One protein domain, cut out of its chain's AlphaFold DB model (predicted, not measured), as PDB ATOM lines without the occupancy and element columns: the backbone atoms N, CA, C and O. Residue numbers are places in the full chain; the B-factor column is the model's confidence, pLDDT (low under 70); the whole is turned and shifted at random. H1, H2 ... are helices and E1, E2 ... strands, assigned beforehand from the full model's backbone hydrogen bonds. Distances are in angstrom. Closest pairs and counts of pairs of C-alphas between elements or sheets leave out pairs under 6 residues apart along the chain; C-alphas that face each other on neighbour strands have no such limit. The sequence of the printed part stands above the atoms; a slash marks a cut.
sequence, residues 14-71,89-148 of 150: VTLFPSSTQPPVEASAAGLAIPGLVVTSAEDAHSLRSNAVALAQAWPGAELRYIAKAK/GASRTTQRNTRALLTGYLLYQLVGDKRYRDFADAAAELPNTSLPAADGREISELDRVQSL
ATOM      1  N   VAL A  14     164.276 256.908 205.436       95.31
ATOM      2  CA  VAL A  14     164.211 256.700 206.888       95.31
ATOM      3  C   VAL A  14     164.598 255.263 207.209       95.31
ATOM      4  O   VAL A  14     164.015 254.333 206.653       95.31
ATOM      5  N   THR A  15     165.557 255.075 208.113       94.44
ATOM      6  CA  THR A  15     165.985 253.764 208.612       94.44
ATOM      7  C   THR A  15     165.518 253.589 210.054       94.44
ATOM      8  O   THR A  15     165.679 254.467 210.900       94.44
ATOM      9  N   LEU A  16     164.866 252.462 210.335       93.06
ATOM     10  CA  LEU A  16     164.231 252.191 211.625       93.06
ATOM     11  C   LEU A  16     164.928 251.008 212.286       93.06
ATOM     12  O   LEU A  16     164.761 249.884 211.825       93.06
ATOM     13  N   PHE A  17     165.673 251.267 213.361       91.25
ATOM     14  CA  PHE A  17     166.454 250.269 214.102       91.25
ATOM     15  C   PHE A  17     167.304 249.399 213.161       91.25
ATOM     16  O   PHE A  17     167.145 248.174 213.141       91.25
ATOM     17  N   PRO A  18     168.131 250.026 212.295       92.19
ATOM     18  CA  PRO A  18     168.897 249.286 211.307       92.19
ATOM     19  C   PRO A  18     169.846 248.311 212.003       92.19
ATOM     20  O   PRO A  18     170.445 248.615 213.036       92.19
ATOM     21  N   SER A  19     169.946 247.118 211.429       89.94
ATOM     22  CA  SER A  19     170.830 246.070 211.919       89.94
ATOM     23  C   SER A  19     172.093 245.989 211.071       89.94
ATOM     24  O   SER A  19     172.054 246.253 209.870       89.94
ATOM     25  N   SER A  20     173.191 245.560 211.687       88.75
ATOM     26  CA  SER A  20     174.464 245.294 211.024       88.75
ATOM     27  C   SER A  20     174.282 244.292 209.882       88.75
ATOM     28  O   SER A  20     173.689 243.224 210.059       88.75
ATOM     29  N   THR A  21     174.811 244.625 208.706       87.81
ATOM     30  CA  THR A  21     174.728 243.798 207.495       87.81
ATOM     31  C   THR A  21     176.099 243.286 207.070       87.81
ATOM     32  O   THR A  21     177.135 243.845 207.426       87.81
ATOM     33  N   GLN A  22     176.107 242.231 206.252       87.75
ATOM     34  CA  GLN A  22     177.284 241.799 205.502       87.75
ATOM     35  C   GLN A  22     176.938 241.767 204.003       87.75
ATOM     36  O   GLN A  22     176.021 241.036 203.624       87.75
ATOM     37  N   PRO A  23     177.631 242.543 203.145       88.06
ATOM     38  CA  PRO A  23     178.684 243.508 203.484       88.06
ATOM     39  C   PRO A  23     178.164 244.717 204.305       88.06
ATOM     40  O   PRO A  23     176.955 244.978 204.310       88.06
ATOM     41  N   PRO A  24     179.055 245.453 205.001       89.00
ATOM     42  CA  PRO A  24     178.691 246.682 205.708       89.00
ATOM     43  C   PRO A  24     178.184 247.757 204.732       89.00
ATOM     44  O   PRO A  24     178.779 247.980 203.674       89.00
ATOM     45  N   VAL A  25     177.073 248.413 205.066       90.75
ATOM     46  CA  VAL A  25     176.400 249.399 204.195       90.75
ATOM     47  C   VAL A  25     176.900 250.832 204.394       90.75
ATOM     48  O   VAL A  25     176.648 251.693 203.552       90.75
ATOM     49  N   GLU A  26     177.646 251.094 205.463       93.50
ATOM     50  CA  GLU A  26     178.168 252.407 205.859       93.50
ATOM     51  C   GLU A  26     179.074 252.992 204.771       93.50
ATOM     52  O   GLU A  26     178.971 254.169 204.434       93.50
ATOM     53  N   ALA A  27     179.891 252.149 204.132       89.50
ATOM     54  CA  ALA A  27     180.749 252.565 203.025       89.50
ATOM     55  C   ALA A  27     179.942 253.069 201.815       89.50
ATOM     56  O   ALA A  27     180.356 254.003 201.133       89.50
ATOM     57  N   SER A  28     178.771 252.476 201.558       90.75
ATOM     58  CA  SER A  28     177.863 252.947 200.503       90.75
ATOM     59  C   SER A  28     177.099 254.202 200.930       90.75
ATOM     60  O   SER A  28     176.775 255.043 200.092       90.75
ATOM     61  N   ALA A  29     176.837 254.352 202.230       92.50
ATOM     62  CA  ALA A  29     176.133 255.499 202.788       92.50
ATOM     63  C   ALA A  29     176.943 256.808 202.685       92.50
ATOM     64  O   ALA A  29     176.350 257.870 202.508       92.50
ATOM     65  N   ALA A  30     178.278 256.727 202.663       91.69
ATOM     66  CA  ALA A  30     179.179 257.873 202.474       91.69
ATOM     67  C   ALA A  30     178.943 258.672 201.184       91.69
ATOM     68  O   ALA A  30     179.209 259.872 201.145       91.69
ATOM     69  N   GLY A  31     178.412 258.036 200.136       90.62
ATOM     70  CA  GLY A  31     178.058 258.708 198.883       90.62
ATOM     71  C   GLY A  31     176.646 259.305 198.851       90.62
ATOM     72  O   GLY A  31     176.268 259.909 197.845       90.62
ATOM     73  N   LEU A  32     175.832 259.118 199.897       91.50
ATOM     74  CA  LEU A  32     174.430 259.536 199.900       91.50
ATOM     75  C   LEU A  32     174.282 261.011 200.293       91.50
ATOM     76  O   LEU A  32     174.462 261.395 201.446       91.50
ATOM     77  N   ALA A  33     173.854 261.827 199.329       91.31
ATOM     78  CA  ALA A  33     173.452 263.220 199.556       91.31
ATOM     79  C   ALA A  33     171.944 263.385 199.825       91.31
ATOM     80  O   ALA A  33     171.475 264.483 200.118       91.31
ATOM     81  N   ILE A  34     171.164 262.309 199.686       94.19
ATOM     82  CA  ILE A  34     169.728 262.335 199.973       94.19
ATOM     83  C   ILE A  34     169.494 262.538 201.478       94.19
ATOM     84  O   ILE A  34     170.204 261.916 202.273       94.19
ATOM     85  N   PRO A  35     168.507 263.360 201.880       95.38
ATOM     86  CA  PRO A  35     168.132 263.499 203.280       95.38
ATOM     87  C   PRO A  35     167.785 262.152 203.915       95.38
ATOM     88  O   PRO A  35     167.017 261.360 203.354       95.38
ATOM     89  N   GLY A  36     168.359 261.910 205.090       95.25
ATOM     90  CA  GLY A  36     168.200 260.694 205.869       95.25
ATOM     91  C   GLY A  36     167.658 260.955 207.268       95.25
ATOM     92  O   GLY A  36     167.913 262.001 207.862       95.25
ATOM     93  N   LEU A  37     166.937 259.985 207.817       95.25
ATOM     94  CA  LEU A  37     166.650 259.899 209.246       95.25
ATOM     95  C   LEU A  37     166.958 258.482 209.723       95.25
ATOM     96  O   LEU A  37     166.339 257.527 209.258       95.25
ATOM     97  N   VAL A  38     167.874 258.352 210.673       94.56
ATOM     98  CA  VAL A  38     168.191 257.099 211.353       94.56
ATOM     99  C   VAL A  38     167.539 257.115 212.727       94.56
ATOM    100  O   VAL A  38     167.853 257.949 213.573       94.56
ATOM    101  N   VAL A  39     166.613 256.189 212.961       92.00
ATOM    102  CA  VAL A  39     165.899 256.055 214.234       92.00
ATOM    103  C   VAL A  39     166.418 254.839 214.984       92.00
ATOM    104  O   VAL A  39     166.401 253.729 214.458       92.00
ATOM    105  N   THR A  40     166.820 255.024 216.236       90.75
ATOM    106  CA  THR A  40     167.215 253.932 217.137       90.75
ATOM    107  C   THR A  40     166.720 254.200 218.565       90.75
ATOM    108  O   THR A  40     165.959 255.131 218.817       90.75
ATOM    109  N   SER A  41     167.096 253.359 219.522       86.81
ATOM    110  CA  SER A  41     166.905 253.579 220.961       86.81
ATOM    111  C   SER A  41     168.256 253.465 221.650       86.81
ATOM    112  O   SER A  41     169.126 252.793 221.112       86.81
ATOM    113  N   ALA A  42     168.432 254.050 222.837       82.50
ATOM    114  CA  ALA A  42     169.709 253.960 223.556       82.50
ATOM    115  C   ALA A  42     170.183 252.499 223.699       82.50
ATOM    116  O   ALA A  42     171.293 252.164 223.317       82.50
ATOM    117  N   GLU A  43     169.294 251.600 224.127       76.75
ATOM    118  CA  GLU A  43     169.584 250.161 224.235       76.75
ATOM    119  C   GLU A  43     170.017 249.520 222.909       76.75
ATOM    120  O   GLU A  43     170.907 248.677 222.893       76.75
ATOM    121  N   ASP A  44     169.365 249.893 221.803       79.88
ATOM    122  CA  ASP A  44     169.645 249.322 220.483       79.88
ATOM    123  C   ASP A  44     170.960 249.862 219.916       79.88
ATOM    124  O   ASP A  44     171.760 249.093 219.406       79.88
ATOM    125  N   ALA A  45     171.237 251.152 220.102       79.88
ATOM    126  CA  ALA A  45     172.479 251.786 219.673       79.88
ATOM    127  C   ALA A  45     173.729 251.214 220.364       79.88
ATOM    128  O   ALA A  45     174.817 251.273 219.799       79.88
ATOM    129  N   HIS A  46     173.577 250.661 221.572       78.31
ATOM    130  CA  HIS A  46     174.645 249.951 222.282       78.31
ATOM    131  C   HIS A  46     174.703 248.449 221.945       78.31
ATOM    132  O   HIS A  46     175.602 247.751 222.409       78.31
ATOM    133  N   SER A  47     173.766 247.931 221.144       76.56
ATOM    134  CA  SER A  47     173.756 246.528 220.732       76.56
ATOM    135  C   SER A  47     174.735 246.273 219.591       76.56
ATOM    136  O   SER A  47     174.742 246.985 218.592       76.56
ATOM    137  N   LEU A  48     175.465 245.158 219.665       77.38
ATOM    138  CA  LEU A  48     176.319 244.660 218.577       77.38
ATOM    139  C   LEU A  48     175.561 244.360 217.273       77.38
ATOM    140  O   LEU A  48     176.163 244.256 216.205       77.38
ATOM    141  N   ARG A  49     174.238 244.179 217.355       82.31
ATOM    142  CA  ARG A  49     173.387 243.911 216.191       82.31
ATOM    143  C   ARG A  49     172.976 245.176 215.455       82.31
ATOM    144  O   ARG A  49     172.466 245.046 214.350       82.31
ATOM    145  N   SER A  50     173.154 246.350 216.053       86.81
ATOM    146  CA  SER A  50     172.762 247.623 215.463       86.81
ATOM    147  C   SER A  50     173.963 248.297 214.824       86.81
ATOM    148  O   SER A  50     175.057 248.313 215.387       86.81
ATOM    149  N   ASN A  51     173.737 248.912 213.670       92.06
ATOM    150  CA  ASN A  51     174.705 249.801 213.040       92.06
ATOM    151  C   ASN A  51     174.181 251.236 212.919       92.06
ATOM    152  O   ASN A  51     174.731 252.027 212.164       92.06
ATOM    153  N   ALA A  52     173.133 251.599 213.668       92.31
ATOM    154  CA  ALA A  52     172.462 252.893 213.544       92.31
ATOM    155  C   ALA A  52     173.409 254.095 213.685       92.31
ATOM    156  O   ALA A  52     173.368 255.012 212.867       92.31
ATOM    157  N   VAL A  53     174.281 254.086 214.698       91.81
ATOM    158  CA  VAL A  53     175.226 255.189 214.941       91.81
ATOM    159  C   VAL A  53     176.260 255.277 213.820       91.81
ATOM    160  O   VAL A  53     176.455 256.349 213.257       91.81
ATOM    161  N   ALA A  54     176.870 254.146 213.454       92.25
ATOM    162  CA  ALA A  54     177.869 254.087 212.390       92.25
ATOM    163  C   ALA A  54     177.276 254.494 211.030       92.25
ATOM    164  O   ALA A  54     177.890 255.250 210.283       92.25
ATOM    165  N   LEU A  55     176.049 254.056 210.739       94.25
ATOM    166  CA  LEU A  55     175.320 254.416 209.529       94.25
ATOM    167  C   LEU A  55     175.011 255.914 209.469       94.25
ATOM    168  O   LEU A  55     175.196 256.521 208.418       94.25
ATOM    169  N   ALA A  56     174.555 256.512 210.574       93.38
ATOM    170  CA  ALA A  56     174.277 257.946 210.630       93.38
ATOM    171  C   ALA A  56     175.556 258.782 210.482       93.38
ATOM    172  O   ALA A  56     175.562 259.758 209.744       93.38
ATOM    173  N   GLN A  57     176.655 258.372 211.122       93.25
ATOM    174  CA  GLN A  57     177.953 259.045 210.991       93.25
ATOM    175  C   GLN A  57     178.522 258.957 209.573       93.25
ATOM    176  O   GLN A  57     179.138 259.903 209.091       93.25
ATOM    177  N   ALA A  58     178.323 257.821 208.905       94.94
ATOM    178  CA  ALA A  58     178.805 257.617 207.551       94.94
ATOM    179  C   ALA A  58     177.948 258.322 206.495       94.94
ATOM    180  O   ALA A  58     178.424 258.487 205.384       94.94
ATOM    181  N   TRP A  59     176.712 258.730 206.793       95.56
ATOM    182  CA  TRP A  59     175.792 259.322 205.822       95.56
ATOM    183  C   TRP A  59     175.651 260.837 206.050       95.56
ATOM    184  O   TRP A  59     174.907 261.251 206.935       95.56
ATOM    185  N   PRO A  60     176.271 261.696 205.215       92.50
ATOM    186  CA  PRO A  60     176.332 263.143 205.467       92.50
ATOM    187  C   PRO A  60     174.978 263.859 205.553       92.50
ATOM    188  O   PRO A  60     174.865 264.892 206.203       92.50
ATOM    189  N   GLY A  61     173.960 263.345 204.856       91.62
ATOM    190  CA  GLY A  61     172.605 263.897 204.859       91.62
ATOM    191  C   GLY A  61     171.673 263.292 205.910       91.62
ATOM    192  O   GLY A  61     170.479 263.591 205.868       91.62
ATOM    193  N   ALA A  62     172.161 262.402 206.778       93.94
ATOM    194  CA  ALA A  62     171.332 261.710 207.754       93.94
ATOM    195  C   ALA A  62     171.352 262.358 209.134       93.94
ATOM    196  O   ALA A  62     172.402 262.669 209.683       93.94
ATOM    197  N   GLU A  63     170.167 262.423 209.732       92.19
ATOM    198  CA  GLU A  63     169.988 262.806 211.128       92.19
ATOM    199  C   GLU A  63     169.800 261.570 212.010       92.19
ATOM    200  O   GLU A  63     169.042 260.663 211.660       92.19
ATOM    201  N   LEU A  64     170.442 261.533 213.181       91.75
ATOM    202  CA  LEU A  64     170.278 260.456 214.162       91.75
ATOM    203  C   LEU A  64     169.286 260.860 215.255       91.75
ATOM    204  O   LEU A  64     169.476 261.858 215.948       91.75
ATOM    205  N   ARG A  65     168.252 260.043 215.467       90.88
ATOM    206  CA  ARG A  65     167.258 260.248 216.528       90.88
ATOM    207  C   ARG A  65     167.118 259.018 217.413       90.88
ATOM    208  O   ARG A  65     166.857 257.907 216.945       90.88
ATOM    209  N   TYR A  66     167.207 259.246 218.719       88.31
ATOM    210  CA  TYR A  66     166.939 258.233 219.730       88.31
ATOM    211  C   TYR A  66     165.501 258.362 220.210       88.31
ATOM    212  O   TYR A  66     165.067 259.441 220.613       88.31
ATOM    213  N   ILE A  67     164.757 257.261 220.214       87.12
ATOM    214  CA  ILE A  67     163.450 257.212 220.861       87.12
ATOM    215  C   ILE A  67     163.572 256.692 222.288       87.12
ATOM    216  O   ILE A  67     164.273 255.713 222.569       87.12
ATOM    217  N   ALA A  68     162.805 257.298 223.187       74.25
ATOM    218  CA  ALA A  68     162.541 256.707 224.483       74.25
ATOM    219  C   ALA A  68     161.674 255.458 224.267       74.25
ATOM    220  O   ALA A  68     160.519 255.536 223.828       74.25
ATOM    221  N   LYS A  69     162.234 254.282 224.560       65.56
ATOM    222  CA  LYS A  69     161.429 253.075 224.745       65.56
ATOM    223  C   LYS A  69     160.607 253.224 226.020       65.56
ATOM    224  O   LYS A  69     161.026 253.873 226.978       65.56
ATOM    225  N   ALA A  70     159.435 252.598 226.044       47.50
ATOM    226  CA  ALA A  70     158.711 252.448 227.296       47.50
ATOM    227  C   ALA A  70     159.583 251.625 228.253       47.50
ATOM    228  O   ALA A  70     159.779 250.434 228.016       47.50
ATOM    229  N   LYS A  71     160.073 252.237 229.341       46.00
ATOM    230  CA  LYS A  71     160.390 251.461 230.542       46.00
ATOM    231  C   LYS A  71     159.102 250.721 230.883       46.00
ATOM    232  O   LYS A  71     158.049 251.353 230.979       46.00
ATOM    233  N   GLY A  89     156.907 241.584 220.671       48.03
ATOM    234  CA  GLY A  89     156.486 242.665 219.797       48.03
ATOM    235  C   GLY A  89     156.889 244.004 220.394       48.03
ATOM    236  O   GLY A  89     156.573 244.295 221.547       48.03
ATOM    237  N   ALA A  90     157.567 244.830 219.598       56.34
ATOM    238  CA  ALA A  90     157.928 246.197 219.955       56.34
ATOM    239  C   ALA A  90     156.753 246.926 220.637       56.34
ATOM    240  O   ALA A  90     155.638 246.937 220.107       56.34
ATOM    241  N   SER A  91     157.011 247.524 221.807       67.75
ATOM    242  CA  SER A  91     156.018 248.220 222.638       67.75
ATOM    243  C   SER A  91     155.109 249.140 221.810       67.75
ATOM    244  O   SER A  91     155.583 249.877 220.942       67.75
ATOM    245  N   ARG A  92     153.797 249.159 222.099       74.62
ATOM    246  CA  ARG A  92     152.832 250.066 221.437       74.62
ATOM    247  C   ARG A  92     153.277 251.532 221.506       74.62
ATOM    248  O   ARG A  92     153.062 252.282 220.558       74.62
ATOM    249  N   THR A  93     153.936 251.922 222.597       75.50
ATOM    250  CA  THR A  93     154.509 253.263 222.775       75.50
ATOM    251  C   THR A  93     155.658 253.511 221.804       75.50
ATOM    252  O   THR A  93     155.667 254.533 221.126       75.50
ATOM    253  N   THR A  94     156.579 252.554 221.662       78.62
ATOM    254  CA  THR A  94     157.670 252.615 220.676       78.62
ATOM    255  C   THR A  94     157.115 252.770 219.264       78.62
ATOM    256  O   THR A  94     157.507 253.692 218.558       78.62
ATOM    257  N   GLN A  95     156.130 251.955 218.881       84.62
ATOM    258  CA  GLN A  95     155.502 252.063 217.562       84.62
ATOM    259  C   GLN A  95     154.847 253.432 217.342       84.62
ATOM    260  O   GLN A  95     154.979 254.007 216.263       84.62
ATOM    261  N   ARG A  96     154.150 253.969 218.350       86.06
ATOM    262  CA  ARG A  96     153.520 255.293 218.276       86.06
ATOM    263  C   ARG A  96     154.558 256.401 218.097       86.06
ATOM    264  O   ARG A  96     154.382 257.239 217.217       86.06
ATOM    265  N   ASN A  97     155.632 256.377 218.882       87.62
ATOM    266  CA  ASN A  97     156.697 257.379 218.823       87.62
ATOM    267  C   ASN A  97     157.438 257.320 217.483       87.62
ATOM    268  O   ASN A  97     157.604 258.344 216.826       87.62
ATOM    269  N   THR A  98     157.790 256.119 217.016       90.31
ATOM    270  CA  THR A  98     158.404 255.925 215.696       90.31
ATOM    271  C   THR A  98     157.498 256.424 214.571       90.31
ATOM    272  O   THR A  98     157.967 257.129 213.682       90.31
ATOM    273  N   ARG A  99     156.192 256.118 214.610       91.81
ATOM    274  CA  ARG A  99     155.228 256.605 213.607       91.81
ATOM    275  C   ARG A  99     155.115 258.126 213.609       91.81
ATOM    276  O   ARG A  99     155.047 258.712 212.533       91.81
ATOM    277  N   ALA A 100     155.097 258.756 214.783       92.31
ATOM    278  CA  ALA A 100     155.060 260.211 214.897       92.31
ATOM    279  C   ALA A 100     156.310 260.850 214.275       92.31
ATOM    280  O   ALA A 100     156.172 261.753 213.451       92.31
ATOM    281  N   LEU A 101     157.503 260.330 214.593       92.31
ATOM    282  CA  LEU A 101     158.760 260.823 214.025       92.31
ATOM    283  C   LEU A 101     158.821 260.671 212.511       92.31
ATOM    284  O   LEU A 101     159.067 261.643 211.802       92.31
ATOM    285  N   LEU A 102     158.534 259.465 212.023       94.88
ATOM    286  CA  LEU A 102     158.500 259.161 210.599       94.88
ATOM    287  C   LEU A 102     157.537 260.099 209.861       94.88
ATOM    288  O   LEU A 102     157.887 260.663 208.829       94.88
ATOM    289  N   THR A 103     156.334 260.290 210.403       95.81
ATOM    290  CA  THR A 103     155.311 261.131 209.770       95.81
ATOM    291  C   THR A 103     155.747 262.592 209.728       95.81
ATOM    292  O   THR A 103     155.688 263.199 208.664       95.81
ATOM    293  N   GLY A 104     156.215 263.154 210.847       95.31
ATOM    294  CA  GLY A 104     156.667 264.545 210.887       95.31
ATOM    295  C   GLY A 104     157.841 264.799 209.939       95.31
ATOM    296  O   GLY A 104     157.800 265.741 209.150       95.31
ATOM    297  N   TYR A 105     158.832 263.904 209.929       96.00
ATOM    298  CA  TYR A 105     159.981 264.002 209.031       96.00
ATOM    299  C   TYR A 105     159.560 263.986 207.556       96.00
ATOM    300  O   TYR A 105     159.982 264.840 206.777       96.00
ATOM    301  N   LEU A 106     158.684 263.055 207.164       95.94
ATOM    302  CA  LEU A 106     158.218 262.956 205.781       95.94
ATOM    303  C   LEU A 106     157.326 264.136 205.373       95.94
ATOM    304  O   LEU A 106     157.417 264.588 204.234       95.94
ATOM    305  N   LEU A 107     156.498 264.668 206.277       97.38
ATOM    306  CA  LEU A 107     155.707 265.874 206.008       97.38
ATOM    307  C   LEU A 107     156.605 267.090 205.759       97.38
ATOM    308  O   LEU A 107     156.338 267.877 204.850       97.38
ATOM    309  N   TYR A 108     157.705 267.218 206.497       96.56
ATOM    310  CA  TYR A 108     158.683 268.262 206.226       96.56
ATOM    311  C   TYR A 108     159.433 268.022 204.905       96.56
ATOM    312  O   TYR A 108     159.403 268.881 204.027       96.56
ATOM    313  N   GLN A 109     160.048 266.850 204.714       95.56
ATOM    314  CA  GLN A 109     160.924 266.594 203.562       95.56
ATOM    315  C   GLN A 109     160.184 266.471 202.224       95.56
ATOM    316  O   GLN A 109     160.689 266.898 201.188       95.56
ATOM    317  N   LEU A 110     158.995 265.856 202.213       94.94
ATOM    318  CA  LEU A 110     158.275 265.562 200.968       94.94
ATOM    319  C   LEU A 110     157.248 266.630 200.603       94.94
ATOM    320  O   LEU A 110     157.021 266.867 199.416       94.94
ATOM    321  N   VAL A 111     156.617 267.243 201.608       95.19
ATOM    322  CA  VAL A 111     155.541 268.229 201.416       95.19
ATOM    323  C   VAL A 111     156.031 269.658 201.674       95.19
ATOM    324  O   VAL A 111     155.435 270.604 201.168       95.19
ATOM    325  N   GLY A 112     157.140 269.842 202.400       95.12
ATOM    326  CA  GLY A 112     157.659 271.167 202.749       95.12
ATOM    327  C   GLY A 112     156.879 271.847 203.876       95.12
ATOM    328  O   GLY A 112     156.942 273.071 204.018       95.12
ATOM    329  N   ASP A 113     156.114 271.086 204.667       97.31
ATOM    330  CA  ASP A 113     155.302 271.645 205.745       97.31
ATOM    331  C   ASP A 113     156.183 272.065 206.928       97.31
ATOM    332  O   ASP A 113     156.636 271.254 207.742       97.31
ATOM    333  N   LYS A 114     156.414 273.377 207.030       95.94
ATOM    334  CA  LYS A 114     157.311 273.990 208.019       95.94
ATOM    335  C   LYS A 114     156.876 273.773 209.468       95.94
ATOM    336  O   LYS A 114     157.712 273.912 210.355       95.94
ATOM    337  N   ARG A 115     155.617 273.395 209.721       96.12
ATOM    338  CA  ARG A 115     155.137 273.035 211.069       96.12
ATOM    339  C   ARG A 115     155.849 271.806 211.630       96.12
ATOM    340  O   ARG A 115     155.876 271.623 212.839       96.12
ATOM    341  N   TYR A 116     156.419 270.982 210.753       95.06
ATOM    342  CA  TYR A 116     157.122 269.756 211.112       95.06
ATOM    343  C   TYR A 116     158.645 269.868 210.977       95.06
ATOM    344  O   TYR A 116     159.327 268.850 211.035       95.06
ATOM    345  N   ARG A 117     159.198 271.079 210.816       93.81
ATOM    346  CA  ARG A 117     160.649 271.300 210.665       93.81
ATOM    347  C   ARG A 117     161.465 270.623 211.765       93.81
ATOM    348  O   ARG A 117     162.468 269.989 211.468       93.81
ATOM    349  N   ASP A 118     160.995 270.703 213.003       93.12
ATOM    350  CA  ASP A 118     161.698 270.181 214.177       93.12
ATOM    351  C   ASP A 118     161.890 268.648 214.113       93.12
ATOM    352  O   ASP A 118     162.822 268.101 214.694       93.12
ATOM    353  N   PHE A 119     161.071 267.934 213.329       91.81
ATOM    354  CA  PHE A 119     161.237 266.497 213.074       91.81
ATOM    355  C   PHE A 119     162.422 266.158 212.160       91.81
ATOM    356  O   PHE A 119     162.826 264.997 212.107       91.81
ATOM    357  N   ALA A 120     162.971 267.144 211.452       90.94
ATOM    358  CA  ALA A 120     164.131 267.015 210.573       90.94
ATOM    359  C   ALA A 120     165.352 267.812 211.059       90.94
ATOM    360  O   ALA A 120     166.333 267.904 210.334       90.94
ATOM    361  N   ASP A 121     165.289 268.388 212.259       89.00
ATOM    362  CA  ASP A 121     166.399 269.087 212.904       89.00
ATOM    363  C   ASP A 121     166.992 268.175 213.980       89.00
ATOM    364  O   ASP A 121     166.267 267.794 214.893       89.00
ATOM    365  N   ALA A 122     168.273 267.805 213.904       79.75
ATOM    366  CA  ALA A 122     168.919 266.953 214.908       79.75
ATOM    367  C   ALA A 122     168.830 267.509 216.331       79.75
ATOM    368  O   ALA A 122     168.699 266.727 217.273       79.75
ATOM    369  N   ALA A 123     168.909 268.833 216.484       83.56
ATOM    370  CA  ALA A 123     169.034 269.517 217.767       83.56
ATOM    371  C   ALA A 123     167.682 269.818 218.426       83.56
ATOM    372  O   ALA A 123     167.637 270.180 219.601       83.56
ATOM    373  N   ALA A 124     166.571 269.656 217.702       87.88
ATOM    374  CA  ALA A 124     165.255 269.951 218.246       87.88
ATOM    375  C   ALA A 124     164.838 268.921 219.306       87.88
ATOM    376  O   ALA A 124     164.847 267.711 219.059       87.88
ATOM    377  N   GLU A 125     164.408 269.395 220.470       84.69
ATOM    378  CA  GLU A 125     163.877 268.549 221.535       84.69
ATOM    379  C   GLU A 125     162.436 268.134 221.217       84.69
ATOM    380  O   GLU A 125     161.521 268.959 221.199       84.69
ATOM    381  N   LEU A 126     162.216 266.840 220.969       85.06
ATOM    382  CA  LEU A 126     160.881 266.296 220.716       85.06
ATOM    383  C   LEU A 126     160.431 265.389 221.867       85.06
ATOM    384  O   LEU A 126     161.239 264.620 222.403       85.06
ATOM    385  N   PRO A 127     159.131 265.393 222.219       83.44
ATOM    386  CA  PRO A 127     158.601 264.501 223.238       83.44
ATOM    387  C   PRO A 127     158.936 263.034 222.950       83.44
ATOM    388  O   PRO A 127     158.738 262.542 221.840       83.44
ATOM    389  N   ASN A 128     159.375 262.311 223.982       81.56
ATOM    390  CA  ASN A 128     159.758 260.896 223.901       81.56
ATOM    391  C   ASN A 128     160.910 260.600 222.926       81.56
ATOM    392  O   ASN A 128     161.061 259.462 222.470       81.56
ATOM    393  N   THR A 129     161.727 261.606 222.632       80.25
ATOM    394  CA  THR A 129     163.026 261.440 221.987       80.25
ATOM    395  C   THR A 129     164.126 261.949 222.896       80.25
ATOM    396  O   THR A 129     163.863 262.697 223.838       80.25
ATOM    397  N   SER A 130     165.353 261.536 222.620       75.44
ATOM    398  CA  SER A 130     166.535 262.153 223.196       75.44
ATOM    399  C   SER A 130     167.493 262.549 222.087       75.44
ATOM    400  O   SER A 130     167.577 261.895 221.041       75.44
ATOM    401  N   LEU A 131     168.227 263.626 222.338       68.38
ATOM    402  CA  LEU A 131     169.371 263.985 221.521       68.38
ATOM    403  C   LEU A 131     170.463 262.916 221.690       68.38
ATOM    404  O   LEU A 131     170.538 262.289 222.758       68.38
ATOM    405  N   PRO A 132     171.298 262.678 220.664       64.62
ATOM    406  CA  PRO A 132     172.570 262.000 220.867       64.62
ATOM    407  C   PRO A 132     173.309 262.700 222.012       64.62
ATOM    408  O   PRO A 132     173.345 263.931 222.056       64.62
ATOM    409  N   ALA A 133     173.832 261.939 222.972       56.78
ATOM    410  CA  ALA A 133     174.551 262.528 224.092       56.78
ATOM    411  C   ALA A 133     175.735 263.356 223.544       56.78
ATOM    412  O   ALA A 133     176.483 262.879 222.691       56.78
ATOM    413  N   ALA A 134     175.836 264.629 223.947       43.28
ATOM    414  CA  ALA A 134     176.831 265.572 223.418       43.28
ATOM    415  C   ALA A 134     178.274 265.170 223.779       43.28
ATOM    416  O   ALA A 134     179.235 265.604 223.144       43.28
ATOM    417  N   ASP A 135     178.430 264.316 224.785       34.72
ATOM    418  CA  ASP A 135     179.637 263.559 225.032       34.72
ATOM    419  C   ASP A 135     179.678 262.390 224.050       34.72
ATOM    420  O   ASP A 135     179.065 261.349 224.274       34.72
ATOM    421  N   GLY A 136     180.435 262.558 222.965       42.50
ATOM    422  CA  GLY A 136     180.886 261.471 222.099       42.50
ATOM    423  C   GLY A 136     181.743 260.461 222.864       42.50
ATOM    424  O   GLY A 136     182.915 260.278 222.553       42.50
ATOM    425  N   ARG A 137     181.173 259.809 223.882       38.91
ATOM    426  CA  ARG A 137     181.684 258.571 224.437       38.91
ATOM    427  C   ARG A 137     181.614 257.583 223.291       38.91
ATOM    428  O   ARG A 137     180.564 257.004 223.017       38.91
ATOM    429  N   GLU A 138     182.740 257.463 222.589       43.84
ATOM    430  CA  GLU A 138     183.067 256.271 221.827       43.84
ATOM    431  C   GLU A 138     182.554 255.088 222.630       43.84
ATOM    432  O   GLU A 138     182.878 254.933 223.810       43.84
ATOM    433  N   ILE A 139     181.662 254.328 222.003       51.50
ATOM    434  CA  ILE A 139     181.103 253.115 222.575       51.50
ATOM    435  C   ILE A 139     182.301 252.274 223.005       51.50
ATOM    436  O   ILE A 139     183.033 251.767 222.156       51.50
ATOM    437  N   SER A 140     182.531 252.182 224.314       48.59
ATOM    438  CA  SER A 140     183.659 251.429 224.836       48.59
ATOM    439  C   SER A 140     183.467 249.971 224.433       48.59
ATOM    440  O   SER A 140     182.373 249.420 224.577       48.59
ATOM    441  N   GLU A 141     184.527 249.319 223.959       56.16
ATOM    442  CA  GLU A 141     184.542 247.868 223.725       56.16
ATOM    443  C   GLU A 141     184.030 247.091 224.956       56.16
ATOM    444  O   GLU A 141     183.415 246.038 224.822       56.16
ATOM    445  N   LEU A 142     184.180 247.648 226.163       54.06
ATOM    446  CA  LEU A 142     183.640 247.075 227.396       54.06
ATOM    447  C   LEU A 142     182.106 247.079 227.451       54.06
ATOM    448  O   LEU A 142     181.528 246.081 227.879       54.06
ATOM    449  N   ASP A 143     181.439 248.134 226.980       56.28
ATOM    450  CA  ASP A 143     179.970 248.176 226.912       56.28
ATOM    451  C   ASP A 143     179.445 247.161 225.886       56.28
ATOM    452  O   ASP A 143     178.441 246.479 226.119       56.28
ATOM    453  N   ARG A 144     180.176 246.983 224.777       61.44
ATOM    454  CA  ARG A 144     179.895 245.937 223.781       61.44
ATOM    455  C   ARG A 144     180.012 244.542 224.384       61.44
ATOM    456  O   ARG A 144     179.101 243.733 224.212       61.44
ATOM    457  N   VAL A 145     181.091 244.269 225.115       66.50
ATOM    458  CA  VAL A 145     181.326 242.970 225.765       66.50
ATOM    459  C   VAL A 145     180.288 242.695 226.855       66.50
ATOM    460  O   VAL A 145     179.772 241.585 226.936       66.50
ATOM    461  N   GLN A 146     179.905 243.692 227.657       68.19
ATOM    462  CA  GLN A 146     178.886 243.517 228.700       68.19
ATOM    463  C   GLN A 146     177.500 243.181 228.135       68.19
ATOM    464  O   GLN A 146     176.750 242.437 228.770       68.19
ATOM    465  N   SER A 147     177.167 243.656 226.930       61.72
ATOM    466  CA  SER A 147     175.912 243.294 226.259       61.72
ATOM    467  C   SER A 147     175.784 241.791 225.946       61.72
ATOM    468  O   SER A 147     174.669 241.310 225.770       61.72
ATOM    469  N   LEU A 148     176.896 241.040 225.922       56.94
ATOM    470  CA  LEU A 148     176.917 239.594 225.659       56.94
ATOM    471  C   LEU A 148     176.460 238.742 226.851       56.94
ATOM    472  O   LEU A 148     176.172 237.562 226.678       56.94
TER     473      LEU A 148
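This is residues 14 to 71 and 89 to 148 of the 150 residues of an uncharacterized protein of Mycobacteroides abscessus subsp. abscessus (UniProt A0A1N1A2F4). A parallel sheet, E1 E2 E3 in that order, makes the core, with long H4 along one face and shorter H3 on the other; H5 packs on H4, and H6 lies apart beyond a long link. The printed part has 118 residues with six named helices and three named strands, in the order E1 H1 E2 H2 H3 E3 H4 H5 H6, class mixed. It is compact, radius of gyration of the C-alphas 14.3 A, spanning 43 by 37 by 29 A.

E1, residues 14 to 16, is parallel to E2, residues 36 to 40; N 15 and O 37 are within hydrogen-bond range, 2.8 A. H1, residues 26 to 29, touches H3, residues 52 to 58, closest C-alphas Glu 26 and Leu 55, 5.1 A. H2, residues 42 to 45, only grazes the sheet. E3, residues 62 to 67, is parallel to E2, with N 65 and O 38 at 2.9 A. E1, H1, E2 and E2, H2, H3, E3 are strand-helix-strand units, parallel neighbours joined through helices, with right-handed crossovers. H3 and H4, residues 92 to 111, lie on opposite faces, at heights over the sheet of 8.4 A and 9.9 A. H5, residues 114 to 120, touches residues 101 to 109 of H4 alone, closest C-alphas Tyr 105 and Phe 119, 4.9 A, at a steep tilt of 59 degrees, opposite ways. H6, residues 141 to 148, is apart from H5. Every O i to N i+4 pair is within range in H3 and H4, 3 of 4 in H6, 0 of 3 in H5, which has 3 of 4 O i to N i+3 pairs; H1 and H2 are too short.

E1 begins at C-alpha 14 (164.211, 256.700, 206.888). E3 is 15.9 A long and H4 27.2 A. H6 ends at C-alpha 148 (176.917, 239.594, 225.659).

Residues 72 to 88 are not printed; C-alphas 71 and 89 are 14.4 A apart. The link H5 to H6 is long. Residues 69 to 71, 89 to 91 and 131 to 148 have pLDDT under 70.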